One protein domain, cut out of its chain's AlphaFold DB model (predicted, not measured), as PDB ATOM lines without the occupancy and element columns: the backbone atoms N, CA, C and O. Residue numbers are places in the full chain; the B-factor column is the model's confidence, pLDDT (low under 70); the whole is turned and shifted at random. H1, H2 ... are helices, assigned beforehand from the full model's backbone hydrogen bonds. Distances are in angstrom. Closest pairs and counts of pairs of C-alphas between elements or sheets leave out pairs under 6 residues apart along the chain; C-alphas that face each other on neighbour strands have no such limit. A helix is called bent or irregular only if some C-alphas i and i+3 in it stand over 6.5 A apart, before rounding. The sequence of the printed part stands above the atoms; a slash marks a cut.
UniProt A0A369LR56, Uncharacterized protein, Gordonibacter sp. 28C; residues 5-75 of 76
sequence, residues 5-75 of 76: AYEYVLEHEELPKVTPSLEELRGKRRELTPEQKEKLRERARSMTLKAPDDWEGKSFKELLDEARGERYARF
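This is residues 5 to 75 of the 76 residues of an uncharacterized protein of Gordonibacter sp. 28C (UniProt A0A369LR56). This is an open, drawn-out chain with three helices strung one after another: the short H1 at one end, H2 in the middle and H3 at the other end, joined by two long loops. Residues 17 to 31 of the first loop stand free, as do residues 34 to 39 and 41 to 47 of H2, and no helix touches another, which leaves the printed part without a packed core of helices. The printed part has 71 residues with three named helices, in the order H1, H2, H3, and no named strand; the class is all helix. The whole is extended, with a radius of gyration of the C-alphas of 20.0 A, and elongated, spanning 53 by 34 by 24 A.

Find C-alpha 5 at (-2.335, 9.616, -31.482); from there H1 runs through residues 5 to 12, 10.6 A from first to last C-alpha. Go on to C-alpha 34 at (-3.840, -15.554, -27.715), where H2, residues 34 to 47, begins; it is 20.1 A long. H3, residues 60 to 75, is the longest helix at 23.7 A and ends at C-alpha 75, at (-1.761, -4.955, -59.029).

Compare the helices pair by pair: H1 and H2 are apart, H2 and H3 are apart, and H1 and H3 are apart, with no C-alpha of the one within 8 A of the other. In H1 and H2 every O i to N i+4 pair is within hydrogen-bond range; in H3 10 of 12 are. H3 is neither bent nor irregular, but only just: C-alphas 71 and 74 are 6.2 A apart.

The two C-alphas farthest apart, those of Glu 13 and Gly 57, are 57.2 A apart. The printed part has no cut. Look for two long links, residues 13 to 33 and residues 48 to 59. The mean pLDDT of the printed part is 80.9; residues 5 to 6, 16 to 19 and 75 are under 70.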
ATOM      1  N   ALA A   5      -2.281   8.649 -32.577       61.81
ATOM      2  CA  ALA A   5      -2.335   9.616 -31.482       61.81
ATOM      3  C   ALA A   5      -3.538  10.578 -31.579       61.81
ATOM      4  O   ALA A   5      -4.104  10.941 -30.559       61.81
ATOM      5  N   TYR A   6      -3.940  10.970 -32.789       67.69
ATOM      6  CA  TYR A   6      -5.136  11.780 -33.020       67.69
ATOM      7  C   TYR A   6      -6.415  10.970 -32.838       67.69
ATOM      8  O   TYR A   6      -7.352  11.486 -32.246       67.69
ATOM      9  N   GLU A   7      -6.454   9.716 -33.300       72.06
ATOM     10  CA  GLU A   7      -7.610   8.835 -33.065       72.06
ATOM     11  C   GLU A   7      -7.868   8.667 -31.560       72.06
ATOM     12  O   GLU A   7      -8.993   8.850 -31.114       72.06
ATOM     13  N   TYR A   8      -6.812   8.460 -30.766       71.81
ATOM     14  CA  TYR A   8      -6.906   8.377 -29.305       71.81
ATOM     15  C   TYR A   8      -7.464   9.657 -28.663       71.81
ATOM     16  O   TYR A   8      -8.333   9.592 -27.801       71.81
ATOM     17  N   VAL A   9      -6.981  10.831 -29.088       77.81
ATOM     18  CA  VAL A   9      -7.456  12.127 -28.565       77.81
ATOM     19  C   VAL A   9      -8.910  12.387 -28.956       77.81
ATOM     20  O   VAL A   9      -9.662  12.942 -28.162       77.81
ATOM     21  N   LEU A  10      -9.318  11.983 -30.161       78.19
ATOM     22  CA  LEU A  10     -10.702  12.102 -30.616       78.19
ATOM     23  C   LEU A  10     -11.644  11.155 -29.860       78.19
ATOM     24  O   LEU A  10     -12.793  11.512 -29.629       78.19
ATOM     25  N   GLU A  11     -11.177   9.964 -29.483       80.25
ATOM     26  CA  GLU A  11     -11.991   8.959 -28.790       80.25
ATOM     27  C   GLU A  11     -12.079   9.192 -27.274       80.25
ATOM     28  O   GLU A  11     -13.072   8.827 -26.645       80.25
ATOM     29  N   HIS A  12     -11.038   9.760 -26.664       78.50
ATOM     30  CA  HIS A  12     -10.923   9.848 -25.205       78.50
ATOM     31  C   HIS A  12     -10.848  11.277 -24.666       78.50
ATOM     32  O   HIS A  12     -10.720  11.448 -23.458       78.50
ATOM     33  N   GLU A  13     -10.902  12.288 -25.544       80.81
ATOM     34  CA  GLU A  13     -10.839  13.727 -25.225       80.81
ATOM     35  C   GLU A  13      -9.621  14.149 -24.375       80.81
ATOM     36  O   GLU A  13      -9.536  15.271 -23.878       80.81
ATOM     37  N   GLU A  14      -8.627  13.271 -24.243       74.00
ATOM     38  CA  GLU A  14      -7.413  13.489 -23.470       74.00
ATOM     39  C   GLU A  14      -6.176  13.145 -24.303       74.00
ATOM     40  O   GLU A  14      -6.161  12.212 -25.112       74.00
ATOM     41  N   LEU A  15      -5.087  13.883 -24.072       72.81
ATOM     42  CA  LEU A  15      -3.777  13.486 -24.580       72.81
ATOM     43  C   LEU A  15      -3.369  12.149 -23.939       72.81
ATOM     44  O   LEU A  15      -3.575  11.987 -22.732       72.81
ATOM     45  N   PRO A  16      -2.738  11.221 -24.688       67.75
ATOM     46  CA  PRO A  16      -2.181  10.006 -24.111       67.75
ATOM     47  C   PRO A  16      -1.250  10.378 -22.953       67.75
ATOM     48  O   PRO A  16      -0.180  10.955 -23.160       67.75
ATOM     49  N   LYS A  17      -1.675  10.104 -21.716       66.25
ATOM     50  CA  LYS A  17      -0.876  10.422 -20.533       66.25
ATOM     51  C   LYS A  17       0.351   9.517 -20.541       66.25
ATOM     52  O   LYS A  17       0.222   8.297 -20.561       66.25
ATOM     53  N   VAL A  18       1.510  10.175 -20.597       61.88
ATOM     54  CA  VAL A  18       2.883   9.696 -20.388       61.88
ATOM     55  C   VAL A  18       3.009   8.172 -20.429       61.88
ATOM     56  O   VAL A  18       2.764   7.477 -19.445       61.88
ATOM     57  N   THR A  19       3.424   7.641 -21.578       68.31
ATOM     58  CA  THR A  19       3.882   6.252 -21.623       68.31
ATOM     59  C   THR A  19       5.041   6.093 -20.639       68.31
ATOM     60  O   THR A  19       5.960   6.915 -20.696       68.31
ATOM     61  N   PRO A  20       5.024   5.068 -19.766       72.31
ATOM     62  CA  PRO A  20       6.092   4.853 -18.798       72.31
ATOM     63  C   PRO A  20       7.450   4.820 -19.497       72.31
ATOM     64  O   PRO A  20       7.574   4.267 -20.598       72.31
ATOM     65  N   SER A  21       8.454   5.438 -18.875       77.31
ATOM     66  CA  SER A  21       9.799   5.515 -19.445       77.31
ATOM     67  C   SER A  21      10.383   4.114 -19.677       77.31
ATOM     68  O   SER A  21       9.986   3.127 -19.051       77.31
ATOM     69  N   LEU A  22      11.353   3.992 -20.589       76.94
ATOM     70  CA  LEU A  22      12.012   2.703 -20.846       76.94
ATOM     71  C   LEU A  22      12.680   2.131 -19.581       76.94
ATOM     72  O   LEU A  22      12.760   0.913 -19.429       76.94
ATOM     73  N   GLU A  23      13.118   2.996 -18.664       80.56
ATOM     74  CA  GLU A  23      13.647   2.609 -17.353       80.56
ATOM     75  C   GLU A  23      12.551   2.046 -16.438       80.56
ATOM     76  O   GLU A  23      12.742   0.980 -15.858       80.56
ATOM     77  N   GLU A  24      11.368   2.668 -16.390       78.44
ATOM     78  CA  GLU A  24      10.198   2.156 -15.649       78.44
ATOM     79  C   GLU A  24       9.640   0.839 -16.207       78.44
ATOM     80  O   GLU A  24       8.931   0.099 -15.509       78.44
ATOM     81  N   LEU A  25       9.911   0.562 -17.484       79.12
ATOM     82  CA  LEU A  25       9.536  -0.669 -18.174       79.12
ATOM     83  C   LEU A  25      10.626  -1.746 -18.119       79.12
ATOM     84  O   LEU A  25      10.370  -2.883 -18.525       79.12
ATOM     85  N   ARG A  26      11.820  -1.439 -17.597       81.00
ATOM     86  CA  ARG A  26      12.911  -2.410 -17.497       81.00
ATOM     87  C   ARG A  26      12.468  -3.601 -16.640       81.00
ATOM     88  O   ARG A  26      12.028  -3.449 -15.507       81.00
ATOM     89  N   GLY A  27      12.574  -4.805 -17.198       80.50
ATOM     90  CA  GLY A  27      12.173  -6.045 -16.524       80.50
ATOM     91  C   GLY A  27      10.669  -6.341 -16.544       80.50
ATOM     92  O   GLY A  27      10.278  -7.453 -16.193       80.50
ATOM     93  N   LYS A  28       9.817  -5.420 -17.016       80.94
ATOM     94  CA  LYS A  28       8.389  -5.696 -17.222       80.94
ATOM     95  C   LYS A  28       8.192  -6.405 -18.560       80.94
ATOM     96  O   LYS A  28       8.501  -5.859 -19.618       80.94
ATOM     97  N   ARG A  29       7.638  -7.618 -18.532       79.81
ATOM     98  CA  ARG A  29       7.158  -8.313 -19.734       79.81
ATOM     99  C   ARG A  29       5.671  -8.049 -19.912       79.81
ATOM    100  O   ARG A  29       4.890  -8.230 -18.985       79.81
ATOM    101  N   ARG A  30       5.284  -7.637 -21.118       80.56
ATOM    102  CA  ARG A  30       3.880  -7.646 -21.529       80.56
ATOM    103  C   ARG A  30       3.548  -9.046 -22.018       80.56
ATOM    104  O   ARG A  30       4.189  -9.539 -22.946       80.56
ATOM    105  N   GLU A  31       2.562  -9.672 -21.396       89.06
ATOM    106  CA  GLU A  31       1.986 -10.905 -21.913       89.06
ATOM    107  C   GLU A  31       0.903 -10.558 -22.928       89.06
ATOM    108  O   GLU A  31      -0.006  -9.781 -22.654       89.06
ATOM    109  N   LEU A  32       1.045 -11.101 -24.134       88.88
ATOM    110  CA  LEU A  32       0.046 -10.954 -25.183       88.88
ATOM    111  C   LEU A  32      -1.023 -12.030 -25.016       88.88
ATOM    112  O   LEU A  32      -0.685 -13.207 -24.817       88.88
ATOM    113  N   THR A  33      -2.286 -11.642 -25.186       93.38
ATOM    114  CA  THR A  33      -3.383 -12.613 -25.260       93.38
ATOM    115  C   THR A  33      -3.224 -13.506 -26.501       93.38
ATOM    116  O   THR A  33      -2.513 -13.136 -27.449       93.38
ATOM    117  N   PRO A  34      -3.850 -14.694 -26.532       94.75
ATOM    118  CA  PRO A  34      -3.840 -15.554 -27.715       94.75
ATOM    119  C   PRO A  34      -4.312 -14.839 -28.991       94.75
ATOM    120  O   PRO A  34      -3.677 -14.962 -30.036       94.75
ATOM    121  N   GLU A  35      -5.353 -14.012 -28.893       93.12
ATOM    122  CA  GLU A  35      -5.931 -13.260 -30.013       93.12
ATOM    123  C   GLU A  35      -4.954 -12.195 -30.524       93.12
ATOM    124  O   GLU A  35      -4.764 -12.028 -31.728       93.12
ATOM    125  N   GLN A  36      -4.269 -11.500 -29.608       89.06
ATOM    126  CA  GLN A  36      -3.235 -10.527 -29.965       89.06
ATOM    127  C   GLN A  36      -2.041 -11.197 -30.653       89.06
ATOM    128  O   GLN A  36      -1.494 -10.647 -31.613       89.06
ATOM    129  N   LYS A  37      -1.647 -12.394 -30.201       94.12
ATOM    130  CA  LYS A  37      -0.592 -13.188 -30.851       94.12
ATOM    131  C   LYS A  37      -0.998 -13.597 -32.262       94.12
ATOM    132  O   LYS A  37      -0.173 -13.480 -33.167       94.12
ATOM    133  N   GLU A  38      -2.237 -14.036 -32.468       94.00
ATOM    134  CA  GLU A  38      -2.690 -14.433 -33.805       94.00
ATOM    135  C   GLU A  38      -2.781 -13.233 -34.751       94.00
ATOM    136  O   GLU A  38      -2.237 -13.289 -35.852       94.00
ATOM    137  N   LYS A  39      -3.291 -12.088 -34.285       92.88
ATOM    138  CA  LYS A  39      -3.297 -10.842 -35.071       92.88
ATOM    139  C   LYS A  39      -1.892 -10.421 -35.520       92.88
ATOM    140  O   LYS A  39      -1.704  -9.938 -36.639       92.88
ATOM    141  N   LEU A  40      -0.882 -10.595 -34.662       90.94
ATOM    142  CA  LEU A  40       0.514 -10.329 -35.027       90.94
ATOM    143  C   LEU A  40       1.043 -11.333 -36.054       90.94
ATOM    144  O   LEU A  40       1.748 -10.929 -36.978       90.94
ATOM    145  N   ARG A  41       0.692 -12.618 -35.931       90.94
ATOM    146  CA  ARG A  41       1.071 -13.649 -36.911       90.94
ATOM    147  C   ARG A  41       0.455 -13.386 -38.276       90.94
ATOM    148  O   ARG A  41       1.162 -13.489 -39.271       90.94
ATOM    149  N   GLU A  42      -0.818 -13.015 -38.337       91.12
ATOM    150  CA  GLU A  42      -1.487 -12.649 -39.588       91.12
ATOM    151  C   GLU A  42      -0.806 -11.456 -40.258       91.12
ATOM    152  O   GLU A  42      -0.466 -11.518 -41.442       91.12
ATOM    153  N   ARG A  43      -0.512 -10.400 -39.489       89.12
ATOM    154  CA  ARG A  43       0.245  -9.252 -40.004       89.12
ATOM    155  C   ARG A  43       1.619  -9.662 -40.517       89.12
ATOM    156  O   ARG A  43       1.964  -9.295 -41.637       89.12
ATOM    157  N   ALA A  44       2.369 -10.456 -39.755       86.50
ATOM    158  CA  ALA A  44       3.674 -10.950 -40.181       86.50
ATOM    159  C   ALA A  44       3.565 -11.748 -41.491       86.50
ATOM    160  O   ALA A  44       4.263 -11.437 -42.446       86.50
ATOM    161  N   ARG A  45       2.620 -12.691 -41.591       85.19
ATOM    162  CA  ARG A  45       2.360 -13.463 -42.819       85.19
ATOM    163  C   ARG A  45       2.012 -12.572 -44.017       85.19
ATOM    164  O   ARG A  45       2.425 -12.877 -45.125       85.19
ATOM    165  N   SER A  46       1.275 -11.480 -43.805       81.56
ATOM    166  CA  SER A  46       0.896 -10.544 -44.877       81.56
ATOM    167  C   SER A  46       2.048  -9.652 -45.361       81.56
ATOM    168  O   SER A  46       2.058  -9.200 -46.507       81.56
ATOM    169  N   MET A  47       3.013  -9.367 -44.484       78.69
ATOM    170  CA  MET A  47       4.133  -8.475 -44.782       78.69
ATOM    171  C   MET A  47       5.360  -9.230 -45.287       78.69
ATOM    172  O   MET A  47       6.092  -8.689 -46.118       78.69
ATOM    173  N   THR A  48       5.563 -10.459 -44.815       81.19
ATOM    174  CA  THR A  48       6.690 -11.313 -45.180       81.19
ATOM    175  C   THR A  48       6.509 -11.871 -46.587       81.19
ATOM    176  O   THR A  48       5.482 -12.461 -46.919       81.19
ATOM    177  N   LEU A  49       7.527 -11.683 -47.422       78.06
ATOM    178  CA  LEU A  49       7.615 -12.333 -48.723       78.06
ATOM    179  C   LEU A  49       7.932 -13.817 -48.522       78.06
ATOM    180  O   LEU A  49       8.742 -14.160 -47.661       78.06
ATOM    181  N   LYS A  50       7.283 -14.691 -49.296       72.75
ATOM    182  CA  LYS A  50       7.595 -16.121 -49.267       72.75
ATOM    183  C   LYS A  50       9.006 -16.307 -49.816       72.75
ATOM    184  O   LYS A  50       9.264 -15.943 -50.956       72.75
ATOM    185  N   ALA A  51       9.898 -16.827 -48.984       70.44
ATOM    186  CA  ALA A  51      11.199 -17.294 -49.426       70.44
ATOM    187  C   ALA A  51      11.087 -18.789 -49.770       70.44
ATOM    188  O   ALA A  51      10.345 -19.493 -49.076       70.44
ATOM    189  N   PRO A  52      11.776 -19.267 -50.814       76.25
ATOM    190  CA  PRO A  52      11.903 -20.696 -51.068       76.25
ATOM    191  C   PRO A  52      12.728 -21.383 -49.966       76.25
ATOM    192  O   PRO A  52      13.528 -20.736 -49.283       76.25
ATOM    193  N   ASP A  53      12.505 -22.687 -49.778       78.44
ATOM    194  CA  ASP A  53      13.164 -23.494 -48.737       78.44
ATOM    195  C   ASP A  53      14.673 -23.672 -48.992       78.44
ATOM    196  O   ASP A  53      15.454 -23.796 -48.049       78.44
ATOM    197  N   ASP A  54      15.081 -23.633 -50.262       81.62
ATOM    198  CA  ASP A  54      16.470 -23.572 -50.708       81.62
ATOM    199  C   ASP A  54      16.644 -22.411 -51.695       81.62
ATOM    200  O   ASP A  54      15.696 -21.957 -52.334       81.62
ATOM    201  N   TRP A  55      17.862 -21.891 -51.789       79.50
ATOM    202  CA  TRP A  55      18.163 -20.741 -52.634       79.50
ATOM    203  C   TRP A  55      18.418 -21.157 -54.085       79.50
ATOM    204  O   TRP A  55      18.482 -20.287 -54.946       79.50
ATOM    205  N   GLU A  56      18.558 -22.459 -54.371       83.50
ATOM    206  CA  GLU A  56      18.717 -23.023 -55.725       83.50
ATOM    207  C   GLU A  56      19.839 -22.343 -56.543       83.50
ATOM    208  O   GLU A  56      19.776 -22.222 -57.764       83.50
ATOM    209  N   GLY A  57      20.881 -21.852 -55.861       83.38
ATOM    210  CA  GLY A  57      21.989 -21.113 -56.477       83.38
ATOM    211  C   GLY A  57      21.712 -19.634 -56.785       83.38
ATOM    212  O   GLY A  57      22.609 -18.954 -57.282       83.38
ATOM    213  N   LYS A  58      20.522 -19.112 -56.462       84.31
ATOM    214  CA  LYS A  58      20.176 -17.688 -56.567       84.31
ATOM    215  C   LYS A  58      20.746 -16.892 -55.392       84.31
ATOM    216  O   LYS A  58      20.829 -17.355 -54.254       84.31
ATOM    217  N   SER A  59      21.114 -15.648 -55.657       86.06
ATOM    218  CA  SER A  59      21.472 -14.677 -54.629       86.06
ATOM    219  C   SER A  59      20.231 -14.158 -53.894       86.06
ATOM    220  O   SER A  59      19.124 -14.119 -54.434       86.06
ATOM    221  N   PHE A  60      20.419 -13.657 -52.670       83.50
ATOM    222  CA  PHE A  60      19.342 -13.038 -51.884       83.50
ATOM    223  C   PHE A  60      18.581 -11.949 -52.657       83.50
ATOM    224  O   PHE A  60      17.369 -11.802 -52.511       83.50
ATOM    225  N   LYS A  61      19.296 -11.175 -53.483       87.38
ATOM    226  CA  LYS A  61      18.714 -10.082 -54.263       87.38
ATOM    227  C   LYS A  61      17.764 -10.602 -55.344       87.38
ATOM    228  O   LYS A  61      16.690 -10.039 -55.503       87.38
ATOM    229  N   GLU A  62      18.140 -11.674 -56.037       86.38
ATOM    230  CA  GLU A  62      17.304 -12.298 -57.070       86.38
ATOM    231  C   GLU A  62      16.021 -12.871 -56.465       86.38
ATOM    232  O   GLU A  62      14.935 -12.603 -56.972       86.38
ATOM    233  N   LEU A  63      16.128 -13.551 -55.319       86.12
ATOM    234  CA  LEU A  63      14.967 -14.062 -54.581       86.12
ATOM    235  C   LEU A  63      14.035 -12.938 -54.105       86.12
ATOM    236  O   LEU A  63      12.812 -13.067 -54.153       86.12
ATOM    237  N   LEU A  64      14.604 -11.818 -53.648       86.00
ATOM    238  CA  LEU A  64      13.828 -10.662 -53.208       86.00
ATOM    239  C   LEU A  64      13.083  -9.993 -54.372       86.00
ATOM    240  O   LEU A  64      11.924  -9.608 -54.199       86.00
ATOM    241  N   ASP A  65      13.733  -9.834 -55.525       86.88
ATOM    242  CA  ASP A  65      13.124  -9.226 -56.711       86.88
ATOM    243  C   ASP A  65      12.020 -10.121 -57.296       86.88
ATOM    244  O   ASP A  65      10.942  -9.617 -57.611       86.88
ATOM    245  N   GLU A  66      12.225 -11.441 -57.340       85.00
ATOM    246  CA  GLU A  66      11.216 -12.421 -57.766       85.00
ATOM    247  C   GLU A  66       9.981 -12.387 -56.855       85.00
ATOM    248  O   GLU A  66       8.863 -12.153 -57.321       85.00
ATOM    249  N   ALA A  67      10.176 -12.481 -55.535       84.62
ATOM    250  CA  ALA A  67       9.070 -12.454 -54.578       84.62
ATOM    251  C   ALA A  67       8.317 -11.106 -54.574       84.62
ATOM    252  O   ALA A  67       7.103 -11.053 -54.346       84.62
ATOM    253  N   ARG A  68       9.012  -9.990 -54.839       84.25
ATOM    254  CA  ARG A  68       8.370  -8.681 -55.052       84.25
ATOM    255  C   ARG A  68       7.577  -8.652 -56.354       84.25
ATOM    256  O   ARG A  68       6.449  -8.164 -56.334       84.25
ATOM    257  N   GLY A  69       8.140  -9.174 -57.441       84.50
ATOM    258  CA  GLY A  69       7.474  -9.296 -58.736       84.50
ATOM    259  C   GLY A  69       6.152 -10.052 -58.621       84.50
ATOM    260  O   GLY A  69       5.113  -9.519 -58.996       84.50
ATOM    261  N   GLU A  70       6.155 -11.228 -57.990       82.38
ATOM    262  CA  GLU A  70       4.941 -12.019 -57.748       82.38
ATOM    263  C   GLU A  70       3.889 -11.278 -56.912       82.38
ATOM    264  O   GLU A  70       2.684 -11.353 -57.174       82.38
ATOM    265  N   ARG A  71       4.329 -10.555 -55.875       80.19
ATOM    266  CA  ARG A  71       3.429  -9.781 -55.015       80.19
ATOM    267  C   ARG A  71       2.776  -8.632 -55.778       80.19
ATOM    268  O   ARG A  71       1.583  -8.396 -55.585       80.19
ATOM    269  N   TYR A  72       3.540  -7.920 -56.607       81.25
ATOM    270  CA  TYR A  72       3.050  -6.759 -57.347       81.25
ATOM    271  C   TYR A  72       2.347  -7.100 -58.660       81.25
ATOM    272  O   TYR A  72       1.527  -6.305 -59.106       81.25
ATOM    273  N   ALA A  73       2.557  -8.297 -59.215       80.00
ATOM    274  CA  ALA A  73       1.804  -8.799 -60.365       80.00
ATOM    275  C   ALA A  73       0.283  -8.806 -60.124       80.00
ATOM    276  O   ALA A  73      -0.494  -8.716 -61.061       80.00
ATOM    277  N   ARG A  74      -0.157  -8.860 -58.859       73.06
ATOM    278  CA  ARG A  74      -1.577  -8.771 -58.478       73.06
ATOM    279  C   ARG A  74      -2.183  -7.370 -58.636       73.06
ATOM    280  O   ARG A  74      -3.386  -7.223 -58.444       73.06
ATOM    281  N   PHE A  75      -1.360  -6.357 -58.899       67.62
ATOM    282  CA  PHE A  75      -1.761  -4.955 -59.029       67.62
ATOM    283  C   PHE A  75      -1.496  -4.379 -60.435       67.62
ATOM    284  O   PHE A  75      -1.626  -3.167 -60.602       67.62
TER     285      PHE A  75